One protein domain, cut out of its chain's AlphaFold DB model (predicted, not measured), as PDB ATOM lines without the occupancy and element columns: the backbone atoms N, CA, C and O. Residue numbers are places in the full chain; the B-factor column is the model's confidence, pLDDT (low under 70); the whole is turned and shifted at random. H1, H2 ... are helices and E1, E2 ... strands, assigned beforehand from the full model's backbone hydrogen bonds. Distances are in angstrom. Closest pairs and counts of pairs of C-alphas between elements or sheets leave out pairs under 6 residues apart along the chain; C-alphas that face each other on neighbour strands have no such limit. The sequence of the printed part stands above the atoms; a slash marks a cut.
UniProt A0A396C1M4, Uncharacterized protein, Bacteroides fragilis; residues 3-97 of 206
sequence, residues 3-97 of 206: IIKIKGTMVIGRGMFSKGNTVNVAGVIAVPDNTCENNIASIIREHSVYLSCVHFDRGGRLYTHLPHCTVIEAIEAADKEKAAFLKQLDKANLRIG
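What this domain is: This is residues 3 to 97 of the 206 residues of an uncharacterized protein of Bacteroides fragilis (UniProt A0A396C1M4). A small closed barrel of four strands, E1 to E4, has helix H3 packed across its outside, at the far end of the longest axis from the link of the hairpin E1 and E2. Two short helices, H1 and H2, lie between E2 and E3 along the chain, and H2 packs on the barrel's outside. The printed part has 95 residues, with three named helices and five named strands in the order E1 E2 H1 H2 E3 E4 H3 E5; the barrel is antiparallel throughout and the class is mixed, helices and strands. The whole is compact, with a radius of gyration of the C-alphas of 13.6 A and spans of 39 by 31 by 20 A.

Where its parts are: Find C-alpha 3 at (347.792, 212.802, 234.797); E1 runs from there to residue 11, 23.3 A. E2 is residues 22 to 31, 22.8 A; H1 is 33 to 36 and H2 40 to 43. E3 is 49 to 56, 18.5 A, and E4 62 to 76, 20.0 A, bending by 124 degrees at residue 71. H3, 79 to 91, spans 18.2 A; E5, 94 to 96, ends at (342.390, 204.957, 232.966).

How they stand to each other: Look at N 4 and O 29, 2.9 A apart, within hydrogen-bond range between the neighbour strands E1 and E2; between E2 and E3, N 30 and O 54 are within hydrogen-bond range at 2.8 A. The hairpin E3 and E4 shows N 55 and O 63 at 2.9 A, and N 5 and O 75, 2.8 A, close the ring from E4 to E1. H3 is on the barrel at a height over the sheet of 9.5 A, across the strands, at 82 degrees to E2 on the local plane; the closest C-alphas of E2 and H3 are those of Val 28 and Phe 85, 7.1 A apart, and those of E1 and H3 are Ile 3 and Lys 82, 6.5 A apart. H2 is on it at 7.1 A; its Ala 41 and Ala 74 of E4 have the closest C-alphas, 6.2 A. H1 is only just not on it, with 4 pairs of C-alphas within 10 A. E5 pairs with no named strand. In H3 every O i to N i+4 pair is within hydrogen-bond range; H1 and H2 are too short for one.

The domain as a whole: The C-alphas of Met 16 and Asp 79, the two farthest apart, are 41.8 A apart. The printed part has no cut and no long link. The model's pLDDT is under 70 at residues 11 to 21, 36 to 38 and 46 to 49.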
ATOM      1  N   ILE A   3     347.932 211.819 235.876       91.00
ATOM      2  CA  ILE A   3     347.792 212.802 234.797       91.00
ATOM      3  C   ILE A   3     348.566 214.048 235.207       91.00
ATOM      4  O   ILE A   3     348.202 214.742 236.159       91.00
ATOM      5  N   ILE A   4     349.637 214.323 234.478       91.62
ATOM      6  CA  ILE A   4     350.571 215.398 234.783       91.62
ATOM      7  C   ILE A   4     350.710 216.331 233.591       91.62
ATOM      8  O   ILE A   4     350.548 215.943 232.433       91.62
ATOM      9  N   LYS A   5     351.038 217.578 233.887       92.44
ATOM     10  CA  LYS A   5     351.448 218.565 232.906       92.44
ATOM     11  C   LYS A   5     352.962 218.660 232.930       92.44
ATOM     12  O   LYS A   5     353.552 218.851 233.992       92.44
ATOM     13  N   ILE A   6     353.569 218.552 231.757       90.12
ATOM     14  CA  ILE A   6     355.016 218.659 231.601       90.12
ATOM     15  C   ILE A   6     355.396 219.883 230.776       90.12
ATOM     16  O   ILE A   6     354.657 220.304 229.878       90.12
ATOM     17  N   LYS A   7     356.590 220.411 231.048       89.75
ATOM     18  CA  LYS A   7     357.359 221.232 230.113       89.75
ATOM     19  C   LYS A   7     358.788 220.715 230.043       89.75
ATOM     20  O   LYS A   7     359.346 220.225 231.024       89.75
ATOM     21  N   GLY A   8     359.382 220.832 228.869       85.38
ATOM     22  CA  GLY A   8     360.702 220.301 228.606       85.38
ATOM     23  C   GLY A   8     361.161 220.580 227.195       85.38
ATOM     24  O   GLY A   8     360.584 221.382 226.458       85.38
ATOM     25  N   THR A   9     362.201 219.864 226.813       81.25
ATOM     26  CA  THR A   9     362.772 219.919 225.477       81.25
ATOM     27  C   THR A   9     362.981 218.515 224.952       81.25
ATOM     28  O   THR A   9     363.427 217.636 225.679       81.25
ATOM     29  N   MET A  10     362.706 218.301 223.677       73.69
ATOM     30  CA  MET A  10     363.013 217.060 222.982       73.69
ATOM     31  C   MET A  10     364.128 217.333 221.981       73.69
ATOM     32  O   MET A  10     364.051 218.298 221.218       73.69
ATOM     33  N   VAL A  11     365.156 216.484 221.977       64.12
ATOM     34  CA  VAL A  11     366.179 216.506 220.930       64.12
ATOM     35  C   VAL A  11     365.739 215.509 219.875       64.12
ATOM     36  O   VAL A  11     365.751 214.299 220.100       64.12
ATOM     37  N   ILE A  12     365.319 216.013 218.719       56.91
ATOM     38  CA  ILE A  12     364.980 215.144 217.595       56.91
ATOM     39  C   ILE A  12     366.295 214.519 217.126       56.91
ATOM     40  O   ILE A  12     367.208 215.238 216.717       56.91
ATOM     41  N   GLY A  13     366.414 213.192 217.254       45.47
ATOM     42  CA  GLY A  13     367.656 212.461 217.001       45.47
ATOM     43  C   GLY A  13     368.317 212.837 215.669       45.47
ATOM     44  O   GLY A  13     367.642 213.187 214.691       45.47
ATOM     45  N   ARG A  14     369.654 212.761 215.625       43.94
ATOM     46  CA  ARG A  14     370.442 212.897 214.389       43.94
ATOM     47  C   ARG A  14     370.176 211.694 213.475       43.94
ATOM     48  O   ARG A  14     370.948 210.745 213.447       43.94
ATOM     49  N   GLY A  15     369.057 211.720 212.762       43.84
ATOM     50  CA  GLY A  15     368.810 210.878 211.593       43.84
ATOM     51  C   GLY A  15     369.255 211.584 210.311       43.84
ATOM     52  O   GLY A  15     369.524 212.784 210.330       43.84
ATOM     53  N   MET A  16     369.263 210.852 209.190       37.12
ATOM     54  CA  MET A  16     369.686 211.277 207.837       37.12
ATOM     55  C   MET A  16     369.146 212.638 207.338       37.12
ATOM     56  O   MET A  16     369.658 213.166 206.357       37.12
ATOM     57  N   PHE A  17     368.148 213.226 208.011       32.00
ATOM     58  CA  PHE A  17     367.479 214.471 207.623       32.00
ATOM     59  C   PHE A  17     367.355 215.523 208.747       32.00
ATOM     60  O   PHE A  17     366.700 216.543 208.550       32.00
ATOM     61  N   SER A  18     367.960 215.320 209.927       44.59
ATOM     62  CA  SER A  18     367.813 216.228 211.080       44.59
ATOM     63  C   SER A  18     369.174 216.609 211.680       44.59
ATOM     64  O   SER A  18     369.949 215.755 212.109       44.59
ATOM     65  N   LYS A  19     369.469 217.918 211.748       49.06
ATOM     66  CA  LYS A  19     370.679 218.478 212.386       49.06
ATOM     67  C   LYS A  19     370.576 218.563 213.922       49.06
ATOM     68  O   LYS A  19     371.257 219.381 214.527       49.06
ATOM     69  N   GLY A  20     369.761 217.718 214.561       57.03
ATOM     70  CA  GLY A  20     369.626 217.701 216.021       57.03
ATOM     71  C   GLY A  20     368.945 218.954 216.567       57.03
ATOM     72  O   GLY A  20     369.494 219.632 217.431       57.03
ATOM     73  N   ASN A  21     367.761 219.280 216.046       63.38
ATOM     74  CA  ASN A  21     366.996 220.423 216.535       63.38
ATOM     75  C   ASN A  21     366.377 220.103 217.901       63.38
ATOM     76  O   ASN A  21     365.659 219.110 218.056       63.38
ATOM     77  N   THR A  22     366.624 220.983 218.868       71.50
ATOM     78  CA  THR A  22     365.914 220.999 220.147       71.50
ATOM     79  C   THR A  22     364.573 221.694 219.956       71.50
ATOM     80  O   THR A  22     364.519 222.834 219.497       71.50
ATOM     81  N   VAL A  23     363.483 221.019 220.313       74.69
ATOM     82  CA  VAL A  23     362.128 221.582 220.275       74.69
ATOM     83  C   VAL A  23     361.523 221.595 221.671       74.69
ATOM     84  O   VAL A  23     361.721 220.663 222.448       74.69
ATOM     85  N   ASN A  24     360.764 222.643 221.989       82.88
ATOM     86  CA  ASN A  24     360.023 222.705 223.246       82.88
ATOM     87  C   ASN A  24     358.888 221.676 223.229       82.88
ATOM     88  O   ASN A  24     358.072 221.651 222.306       82.88
ATOM     89  N   VAL A  25     358.823 220.865 224.279       79.50
ATOM     90  CA  VAL A  25     357.715 219.957 224.567       79.50
ATOM     91  C   VAL A  25     356.926 220.540 225.731       79.50
ATOM     92  O   VAL A  25     357.483 220.886 226.769       79.50
ATOM     93  N   ALA A  26     355.618 220.669 225.548       86.94
ATOM     94  CA  ALA A  26     354.691 221.009 226.613       86.94
ATOM     95  C   ALA A  26     353.362 220.315 226.338       86.94
ATOM     96  O   ALA A  26     352.874 220.341 225.206       86.94
ATOM     97  N   GLY A  27     352.778 219.700 227.362       89.25
ATOM     98  CA  GLY A  27     351.554 218.932 227.189       89.25
ATOM     99  C   GLY A  27     351.071 218.274 228.470       89.25
ATOM    100  O   GLY A  27     351.761 218.282 229.490       89.25
ATOM    101  N   VAL A  28     349.863 217.723 228.393       91.94
ATOM    102  CA  VAL A  28     349.286 216.876 229.435       91.94
ATOM    103  C   VAL A  28     349.503 215.432 229.019       91.94
ATOM    104  O   VAL A  28     349.169 215.057 227.894       91.94
ATOM    105  N   ILE A  29     350.073 214.645 229.922       90.00
ATOM    106  CA  ILE A  29     350.363 213.234 229.705       90.00
ATOM    107  C   ILE A  29     349.812 212.413 230.870       90.00
ATOM    108  O   ILE A  29     349.705 212.914 231.990       90.00
ATOM    109  N   ALA A  30     349.499 211.144 230.632       88.50
ATOM    110  CA  ALA A  30     349.301 210.171 231.699       88.50
ATOM    111  C   ALA A  30     350.524 209.262 231.794       88.50
ATOM    112  O   ALA A  30     350.947 208.687 230.794       88.50
ATOM    113  N   VAL A  31     351.073 209.104 232.992       84.25
ATOM    114  CA  VAL A  31     352.236 208.246 233.263       84.25
ATOM    115  C   VAL A  31     351.861 207.117 234.222       84.25
ATOM    116  O   VAL A  31     351.001 207.320 235.086       84.25
ATOM    117  N   PRO A  32     352.464 205.924 234.091       79.12
ATOM    118  CA  PRO A  32     352.326 204.865 235.083       79.12
ATOM    119  C   PRO A  32     352.788 205.324 236.473       79.12
ATOM    120  O   PRO A  32     353.730 206.102 236.602       79.12
ATOM    121  N   ASP A  33     352.157 204.821 237.527       76.00
ATOM    122  CA  ASP A  33     352.415 205.292 238.894       76.00
ATOM    123  C   ASP A  33     353.835 204.993 239.385       76.00
ATOM    124  O   ASP A  33     354.457 205.832 240.037       76.00
ATOM    125  N   ASN A  34     354.394 203.854 238.971       74.56
ATOM    126  CA  ASN A  34     355.790 203.491 239.219       74.56
ATOM    127  C   ASN A  34     356.798 204.414 238.509       74.56
ATOM    128  O   ASN A  34     357.963 204.437 238.883       74.56
ATOM    129  N   THR A  35     356.368 205.186 237.505       74.38
ATOM    130  CA  THR A  35     357.221 206.169 236.817       74.38
ATOM    131  C   THR A  35     357.421 207.428 237.664       74.38
ATOM    132  O   THR A  35     358.404 208.142 237.492       74.38
ATOM    133  N   CYS A  36     356.518 207.685 238.613       68.44
ATOM    134  CA  CYS A  36     356.570 208.814 239.535       68.44
ATOM    135  C   CYS A  36     357.065 208.381 240.922       68.44
ATOM    136  O   CYS A  36     356.404 208.748 241.894       68.44
ATOM    137  N   GLU A  37     358.146 207.583 241.020       64.25
ATOM    138  CA  GLU A  37     358.702 207.024 242.274       64.25
ATOM    139  C   GLU A  37     358.490 207.982 243.463       64.25
ATOM    140  O   GLU A  37     359.184 208.987 243.606       64.25
ATOM    141  N   ASN A  38     357.443 207.714 244.251       65.56
ATOM    142  CA  ASN A  38     356.918 208.496 245.382       65.56
ATOM    143  C   ASN A  38     356.580 209.997 245.163       65.56
ATOM    144  O   ASN A  38     355.885 210.572 245.998       65.56
ATOM    145  N   ASN A  39     356.998 210.647 244.072       79.62
ATOM    146  CA  ASN A  39     356.744 212.064 243.775       79.62
ATOM    147  C   ASN A  39     356.815 212.344 242.258       79.62
ATOM    148  O   ASN A  39     357.648 211.779 241.565       79.62
ATOM    149  N   ILE A  40     355.991 213.264 241.742       82.38
ATOM    150  CA  ILE A  40     356.014 213.731 240.339       82.38
ATOM    151  C   ILE A  40     357.364 214.373 239.976       82.38
ATOM    152  O   ILE A  40     357.820 214.250 238.841       82.38
ATOM    153  N   ALA A  41     358.034 215.009 240.941       81.56
ATOM    154  CA  ALA A  41     359.334 215.636 240.718       81.56
ATOM    155  C   ALA A  41     360.422 214.650 240.243       81.56
ATOM    156  O   ALA A  41     361.379 215.085 239.610       81.56
ATOM    157  N   SER A  42     360.273 213.338 240.476       78.94
ATOM    158  CA  SER A  42     361.234 212.318 240.015       78.94
ATOM    159  C   SER A  42     361.288 212.157 238.487       78.94
ATOM    160  O   SER A  42     362.240 211.580 237.953       78.94
ATOM    161  N   ILE A  43     360.296 212.703 237.772       79.00
ATOM    162  CA  ILE A  43     360.269 212.758 236.305       79.00
ATOM    163  C   ILE A  43     361.231 213.823 235.761       79.00
ATOM    164  O   ILE A  43     361.688 213.706 234.624       79.00
ATOM    165  N   ILE A  44     361.569 214.846 236.554       81.50
ATOM    166  CA  ILE A  44     362.526 215.883 236.157       81.50
ATOM    167  C   ILE A  44     363.926 215.259 236.118       81.50
ATOM    168  O   ILE A  44     364.386 214.670 237.097       81.50
ATOM    169  N   ARG A  45     364.603 215.351 234.970       72.69
ATOM    170  CA  ARG A  45     365.901 214.699 234.729       72.69
ATOM    171  C   ARG A  45     366.840 215.653 234.004       72.69
ATOM    172  O   ARG A  45     366.434 216.330 233.067       72.69
ATOM    173  N   GLU A  46     368.110 215.655 234.399       61.91
ATOM    174  CA  GLU A  46     369.167 216.465 233.764       61.91
ATOM    175  C   GLU A  46     369.592 215.925 232.384       61.91
ATOM    176  O   GLU A  46     370.288 216.594 231.618       61.91
ATOM    177  N   HIS A  47     369.164 214.709 232.041       64.62
ATOM    178  CA  HIS A  47     369.477 214.031 230.786       64.62
ATOM    179  C   HIS A  47     368.204 213.560 230.089       64.62
ATOM    180  O   HIS A  47     367.166 213.369 230.722       64.62
ATOM    181  N   SER A  48     368.297 213.352 228.773       68.81
ATOM    182  CA  SER A  48     367.161 212.893 227.981       68.81
ATOM    183  C   SER A  48     366.703 211.509 228.430       68.81
ATOM    184  O   SER A  48     367.497 210.566 228.425       68.81
ATOM    185  N   VAL A  49     365.418 211.371 228.726       67.88
ATOM    186  CA  VAL A  49     364.786 210.101 229.077       67.88
ATOM    187  C   VAL A  49     363.750 209.705 228.039       67.88
ATOM    188  O   VAL A  49     363.123 210.549 227.398       67.88
ATOM    189  N   TYR A  50     363.591 208.399 227.871       71.31
ATOM    190  CA  TYR A  50     362.435 207.825 227.201       71.31
ATOM    191  C   TYR A  50     361.348 207.605 228.250       71.31
ATOM    192  O   TYR A  50     361.603 206.956 229.266       71.31
ATOM    193  N   LEU A  51     360.160 208.166 228.028       72.75
ATOM    194  CA  LEU A  51     359.079 208.120 229.009       72.75
ATOM    195  C   LEU A  51     357.884 207.352 228.451       72.75
ATOM    196  O   LEU A  51     357.213 207.821 227.527       72.75
ATOM    197  N   SER A  52     357.587 206.203 229.057       74.94
ATOM    198  CA  SER A  52     356.338 205.476 228.825       74.94
ATOM    199  C   SER A  52     355.174 206.309 229.358       74.94
ATOM    200  O   SER A  52     355.053 206.532 230.562       74.94
ATOM    201  N   CYS A  53     354.331 206.816 228.463       78.31
ATOM    202  CA  CYS A  53     353.243 207.723 228.819       78.31
ATOM    203  C   CYS A  53     352.162 207.741 227.740       78.31
ATOM    204  O   CYS A  53     352.388 207.311 226.623       78.31
ATOM    205  N   VAL A  54     350.992 208.280 228.042       81.94
ATOM    206  CA  VAL A  54     349.934 208.519 227.058       81.94
ATOM    207  C   VAL A  54     349.813 210.012 226.847       81.94
ATOM    208  O   VAL A  54     349.641 210.740 227.822       81.94
ATOM    209  N   HIS A  55     349.871 210.486 225.606       85.12
ATOM    210  CA  HIS A  55     349.668 211.901 225.295       85.12
ATOM    211  C   HIS A  55     349.043 212.109 223.922       85.12
ATOM    212  O   HIS A  55     349.073 211.221 223.078       85.12
ATOM    213  N   PHE A  56     348.467 213.288 223.711       80.25
ATOM    214  CA  PHE A  56     347.925 213.692 222.421       80.25
ATOM    215  C   PHE A  56     348.730 214.869 221.877       80.25
ATOM    216  O   PHE A  56     349.005 215.826 222.606       80.25
ATOM    217  N   ASP A  57     349.085 214.821 220.595       77.12
ATOM    218  CA  ASP A  57     349.693 215.965 219.924       77.12
ATOM    219  C   ASP A  57     348.659 217.068 219.615       77.12
ATOM    220  O   ASP A  57     347.468 216.973 219.924       77.12
ATOM    221  N   ARG A  58     349.114 218.146 218.965       74.62
ATOM    222  CA  ARG A  58     348.242 219.266 218.570       74.62
ATOM    223  C   ARG A  58     347.166 218.879 217.549       74.62
ATOM    224  O   ARG A  58     346.157 219.571 217.468       74.62
ATOM    225  N   GLY A  59     347.384 217.818 216.776       73.12
ATOM    226  CA  GLY A  59     346.416 217.258 215.835       73.12
ATOM    227  C   GLY A  59     345.432 216.284 216.486       73.12
ATOM    228  O   GLY A  59     344.534 215.794 215.806       73.12
ATOM    229  N   GLY A  60     345.573 216.003 217.787       70.31
ATOM    230  CA  GLY A  60     344.775 215.001 218.486       70.31
ATOM    231  C   GLY A  60     345.210 213.566 218.186       70.31
ATOM    232  O   GLY A  60     344.465 212.635 218.490       70.31
ATOM    233  N   ARG A  61     346.399 213.368 217.601       70.38
ATOM    234  CA  ARG A  61     346.980 212.039 217.428       70.38
ATOM    235  C   ARG A  61     347.536 211.561 218.755       70.38
ATOM    236  O   ARG A  61     348.195 212.309 219.472       70.38
ATOM    237  N   LEU A  62     347.251 210.307 219.066       72.88
ATOM    238  CA  LEU A  62     347.611 209.690 220.325       72.88
ATOM    239  C   LEU A  62     348.971 209.001 220.243       72.88
ATOM    240  O   LEU A  62     349.261 208.272 219.300       72.88
ATOM    241  N   TYR A  63     349.773 209.209 221.274       73.25
ATOM    242  CA  TYR A  63     351.111 208.676 221.428       73.25
ATOM    243  C   TYR A  63     351.248 207.993 222.780       73.25
ATOM    244  O   TYR A  63     350.608 208.360 223.764       73.25
ATOM    245  N   THR A  64     352.107 206.987 222.801       70.88
ATOM    246  CA  THR A  64     352.223 206.013 223.894       70.88
ATOM    247  C   THR A  64     353.603 206.036 224.550       70.88
ATOM    248  O   THR A  64     353.933 205.252 225.442       70.88
ATOM    249  N   HIS A  65     354.408 206.984 224.091       74.38
ATOM    250  CA  HIS A  65     355.723 207.301 224.575       74.38
ATOM    251  C   HIS A  65     356.041 208.747 224.212       74.38
ATOM    252  O   HIS A  65     355.578 209.281 223.194       74.38
ATOM    253  N   LEU A  66     356.870 209.372 225.036       73.06
ATOM    254  CA  LEU A  66     357.626 210.540 224.616       73.06
ATOM    255  C   LEU A  66     358.991 210.060 224.115       73.06
ATOM    256  O   LEU A  66     359.634 209.257 224.800       73.06
ATOM    257  N   PRO A  67     359.456 210.543 222.945       70.06
ATOM    258  CA  PRO A  67     360.828 210.314 222.507       70.06
ATOM    259  C   PRO A  67     361.817 210.872 223.534       70.06
ATOM    260  O   PRO A  67     361.418 211.593 224.447       70.06
ATOM    261  N   HIS A  68     363.112 210.597 223.345       76.00
ATOM    262  CA  HIS A  68     364.181 211.133 224.194       76.00
ATOM    263  C   HIS A  68     363.999 212.638 224.461       76.00
ATOM    264  O   HIS A  68     364.232 213.486 223.594       76.00
ATOM    265  N   CYS A  69     363.560 212.956 225.679       77.56
ATOM    266  CA  CYS A  69     363.205 214.303 226.095       77.56
ATOM    267  C   CYS A  69     363.768 214.609 227.482       77.56
ATOM    268  O   CYS A  69     363.912 213.733 228.330       77.56
ATOM    269  N   THR A  70     364.108 215.870 227.698       83.69
ATOM    270  CA  THR A  70     364.512 216.421 228.987       83.69
ATOM    271  C   THR A  70     363.299 217.131 229.569       83.69
ATOM    272  O   THR A  70     362.857 218.146 229.025       83.69
ATOM    273  N   VAL A  71     362.735 216.591 230.647       85.00
ATOM    274  CA  VAL A  71     361.628 217.221 231.376       85.00
ATOM    275  C   VAL A  71     362.219 218.147 232.433       85.00
ATOM    276  O   VAL A  71     362.995 217.698 233.272       85.00
ATOM    277  N   ILE A  72     361.857 219.430 232.382       87.25
ATOM    278  CA  ILE A  72     362.349 220.465 233.311       87.25
ATOM    279  C   ILE A  72     361.269 220.917 234.299       87.25
ATOM    280  O   ILE A  72     361.574 221.488 235.338       87.25
ATOM    281  N   GLU A  73     360.002 220.657 233.978       89.38
ATOM    282  CA  GLU A  73     358.854 220.931 234.833       89.38
ATOM    283  C   GLU A  73     357.871 219.768 234.698       89.38
ATOM    284  O   GLU A  73     357.497 219.394 233.583       89.38
ATOM    285  N   ALA A  74     357.446 219.210 235.826       89.94
ATOM    286  CA  ALA A  74     356.378 218.228 235.902       89.94
ATOM    287  C   ALA A  74     355.515 218.557 237.120       89.94
ATOM    288  O   ALA A  74     356.014 218.614 238.243       89.94
ATOM    289  N   ILE A  75     354.229 218.798 236.891       92.00
ATOM    290  CA  ILE A  75     353.254 219.105 237.940       92.00
ATOM    291  C   ILE A  75     351.987 218.294 237.713       92.00
ATOM    292  O   ILE A  75     351.699 217.869 236.594       92.00
ATOM    293  N   GLU A  76     351.203 218.090 238.764       92.06
ATOM    294  CA  GLU A  76     349.888 217.485 238.605       92.06
ATOM    295  C   GLU A  76     348.995 218.381 237.735       92.06
ATOM    296  O   GLU A  76     348.978 219.604 237.893       92.06
ATOM    297  N   ALA A  77     348.291 217.785 236.771       92.75
ATOM    298  CA  ALA A  77     347.418 218.552 235.891       92.75
ATOM    299  C   ALA A  77     346.235 219.136 236.682       92.75
ATOM    300  O   ALA A  77     345.674 218.473 237.557       92.75
ATOM    301  N   ALA A  78     345.817 220.360 236.355       94.81
ATOM    302  CA  ALA A  78     344.642 220.957 236.989       94.81
ATOM    303  C   ALA A  78     343.366 220.183 236.610       94.81
ATOM    304  O   ALA A  78     343.294 219.595 235.530       94.81
ATOM    305  N   ASP A  79     342.314 220.236 237.431       94.38
ATOM    306  CA  ASP A  79     341.082 219.454 237.207       94.38
ATOM    307  C   ASP A  79     340.464 219.667 235.822       94.38
ATOM    308  O   ASP A  79     340.023 218.721 235.168       94.38
ATOM    309  N   LYS A  80     340.495 220.905 235.316       94.62
ATOM    310  CA  LYS A  80     340.025 221.229 233.961       94.62
ATOM    311  C   LYS A  80     340.861 220.542 232.876       94.62
ATOM    312  O   LYS A  80     340.310 220.079 231.878       94.62
ATOM    313  N   GLU A  81     342.178 220.486 233.058       93.56
ATOM    314  CA  GLU A  81     343.109 219.835 232.133       93.56
ATOM    315  C   GLU A  81     342.946 218.312 232.192       93.56
ATOM    316  O   GLU A  81     342.827 217.673 231.147       93.56
ATOM    317  N   LYS A  82     342.828 217.744 233.402       93.50
ATOM    318  CA  LYS A  82     342.505 216.328 233.625       93.50
ATOM    319  C   LYS A  82     341.198 215.941 232.943       93.50
ATOM    320  O   LYS A  82     341.170 214.979 232.181       93.50
ATOM    321  N   ALA A  83     340.128 216.707 233.150       93.19
ATOM    322  CA  ALA A  83     338.828 216.444 232.540       93.19
ATOM    323  C   ALA A  83     338.884 216.508 231.004       93.19
ATOM    324  O   ALA A  83     338.313 215.656 230.322       93.19
ATOM    325  N   ALA A  84     339.604 217.487 230.443       93.00
ATOM    326  CA  ALA A  84     339.809 217.585 229.001       93.00
ATOM    327  C   ALA A  84     340.600 216.387 228.451       93.00
ATOM    328  O   ALA A  84     340.214 215.822 227.427       93.00
ATOM    329  N   PHE A  85     341.657 215.969 229.149       92.44
ATOM    330  CA  PHE A  85     342.478 214.819 228.778       92.44
ATOM    331  C   PHE A  85     341.689 213.504 228.849       92.44
ATOM    332  O   PHE A  85     341.672 212.737 227.890       92.44
ATOM    333  N   LEU A  86     340.934 213.277 229.927       91.50
ATOM    334  CA  LEU A  86     340.046 212.119 230.069       91.50
ATOM    335  C   LEU A  86     338.970 212.082 228.975       91.50
ATOM    336  O   LEU A  86     338.642 211.010 228.474       91.50
ATOM    337  N   LYS A  87     338.457 213.242 228.545       91.38
ATOM    338  CA  LYS A  87     337.534 213.333 227.404       91.38
ATOM    339  C   LYS A  87     338.210 212.963 226.081       91.38
ATOM    340  O   LYS A  87     337.556 212.384 225.217       91.38
ATOM    341  N   GLN A  88     339.489 213.293 225.895       87.62
ATOM    342  CA  GLN A  88     340.250 212.856 224.719       87.62
ATOM    343  C   GLN A  88     340.498 211.346 224.744       87.62
ATOM    344  O   GLN A  88     340.269 210.690 223.732       87.62
ATOM    345  N   LEU A  89     340.854 210.783 225.904       86.25
ATOM    346  CA  LEU A  89     340.939 209.332 226.082       86.25
ATOM    347  C   LEU A  89     339.608 208.654 225.749       86.25
ATOM    348  O   LEU A  89     339.591 207.736 224.941       86.25
ATOM    349  N   ASP A  90     338.488 209.142 226.287       85.19
ATOM    350  CA  ASP A  90     337.162 208.581 226.006       85.19
ATOM    351  C   ASP A  90     336.809 208.614 224.511       85.19
ATOM    352  O   ASP A  90     336.323 207.622 223.967       85.19
ATOM    353  N   LYS A  91     337.113 209.724 223.824       82.19
ATOM    354  CA  LYS A  91     336.963 209.831 222.363       82.19
ATOM    355  C   LYS A  91     337.830 208.820 221.612       82.19
ATOM    356  O   LYS A  91     337.374 208.278 220.613       82.19
ATOM    357  N   ALA A  92     339.036 208.552 222.110       75.31
ATOM    358  CA  ALA A  92     339.952 207.539 221.590       75.31
ATOM    359  C   ALA A  92     339.613 206.109 222.058       75.31
ATOM    360  O   ALA A  92     340.406 205.190 221.858       75.31
ATOM    361  N   ASN A  93     338.452 205.904 222.693       77.56
ATOM    362  CA  ASN A  93     338.014 204.635 223.283       77.56
ATOM    363  C   ASN A  93     338.951 204.085 224.355       77.56
ATOM    364  O   ASN A  93     338.995 202.881 224.581       77.56
ATOM    365  N   LEU A  94     339.650 204.965 225.057       80.62
ATOM    366  CA  LEU A  94     340.499 204.639 226.183       80.62
ATOM    367  C   LEU A  94     339.864 205.041 227.513       80.62
ATOM    368  O   LEU A  94     339.016 205.933 227.596       80.62
ATOM    369  N   ARG A  95     340.306 204.394 228.588       84.06
ATOM    370  CA  ARG A  95     340.092 204.841 229.967       84.06
ATOM    371  C   ARG A  95     341.297 204.502 230.827       84.06
ATOM    372  O   ARG A  95     341.939 203.479 230.608       84.06
ATOM    373  N   ILE A  96     341.542 205.327 231.832       83.75
ATOM    374  CA  ILE A  96     342.390 204.957 232.966       83.75
ATOM    375  C   ILE A  96     341.491 204.192 233.945       83.75
ATOM    376  O   ILE A  96     340.360 204.616 234.188       83.75
ATOM    377  N   GLY A  97     341.927 203.020 234.401       77.50
ATOM    378  CA  GLY A  97     341.242 202.239 235.429       77.50
ATOM    379  C   GLY A  97     341.709 202.602 236.834       77.50
ATOM    380  O   GLY A  97     342.731 203.261 237.002       77.50
TER     381      GLY A  97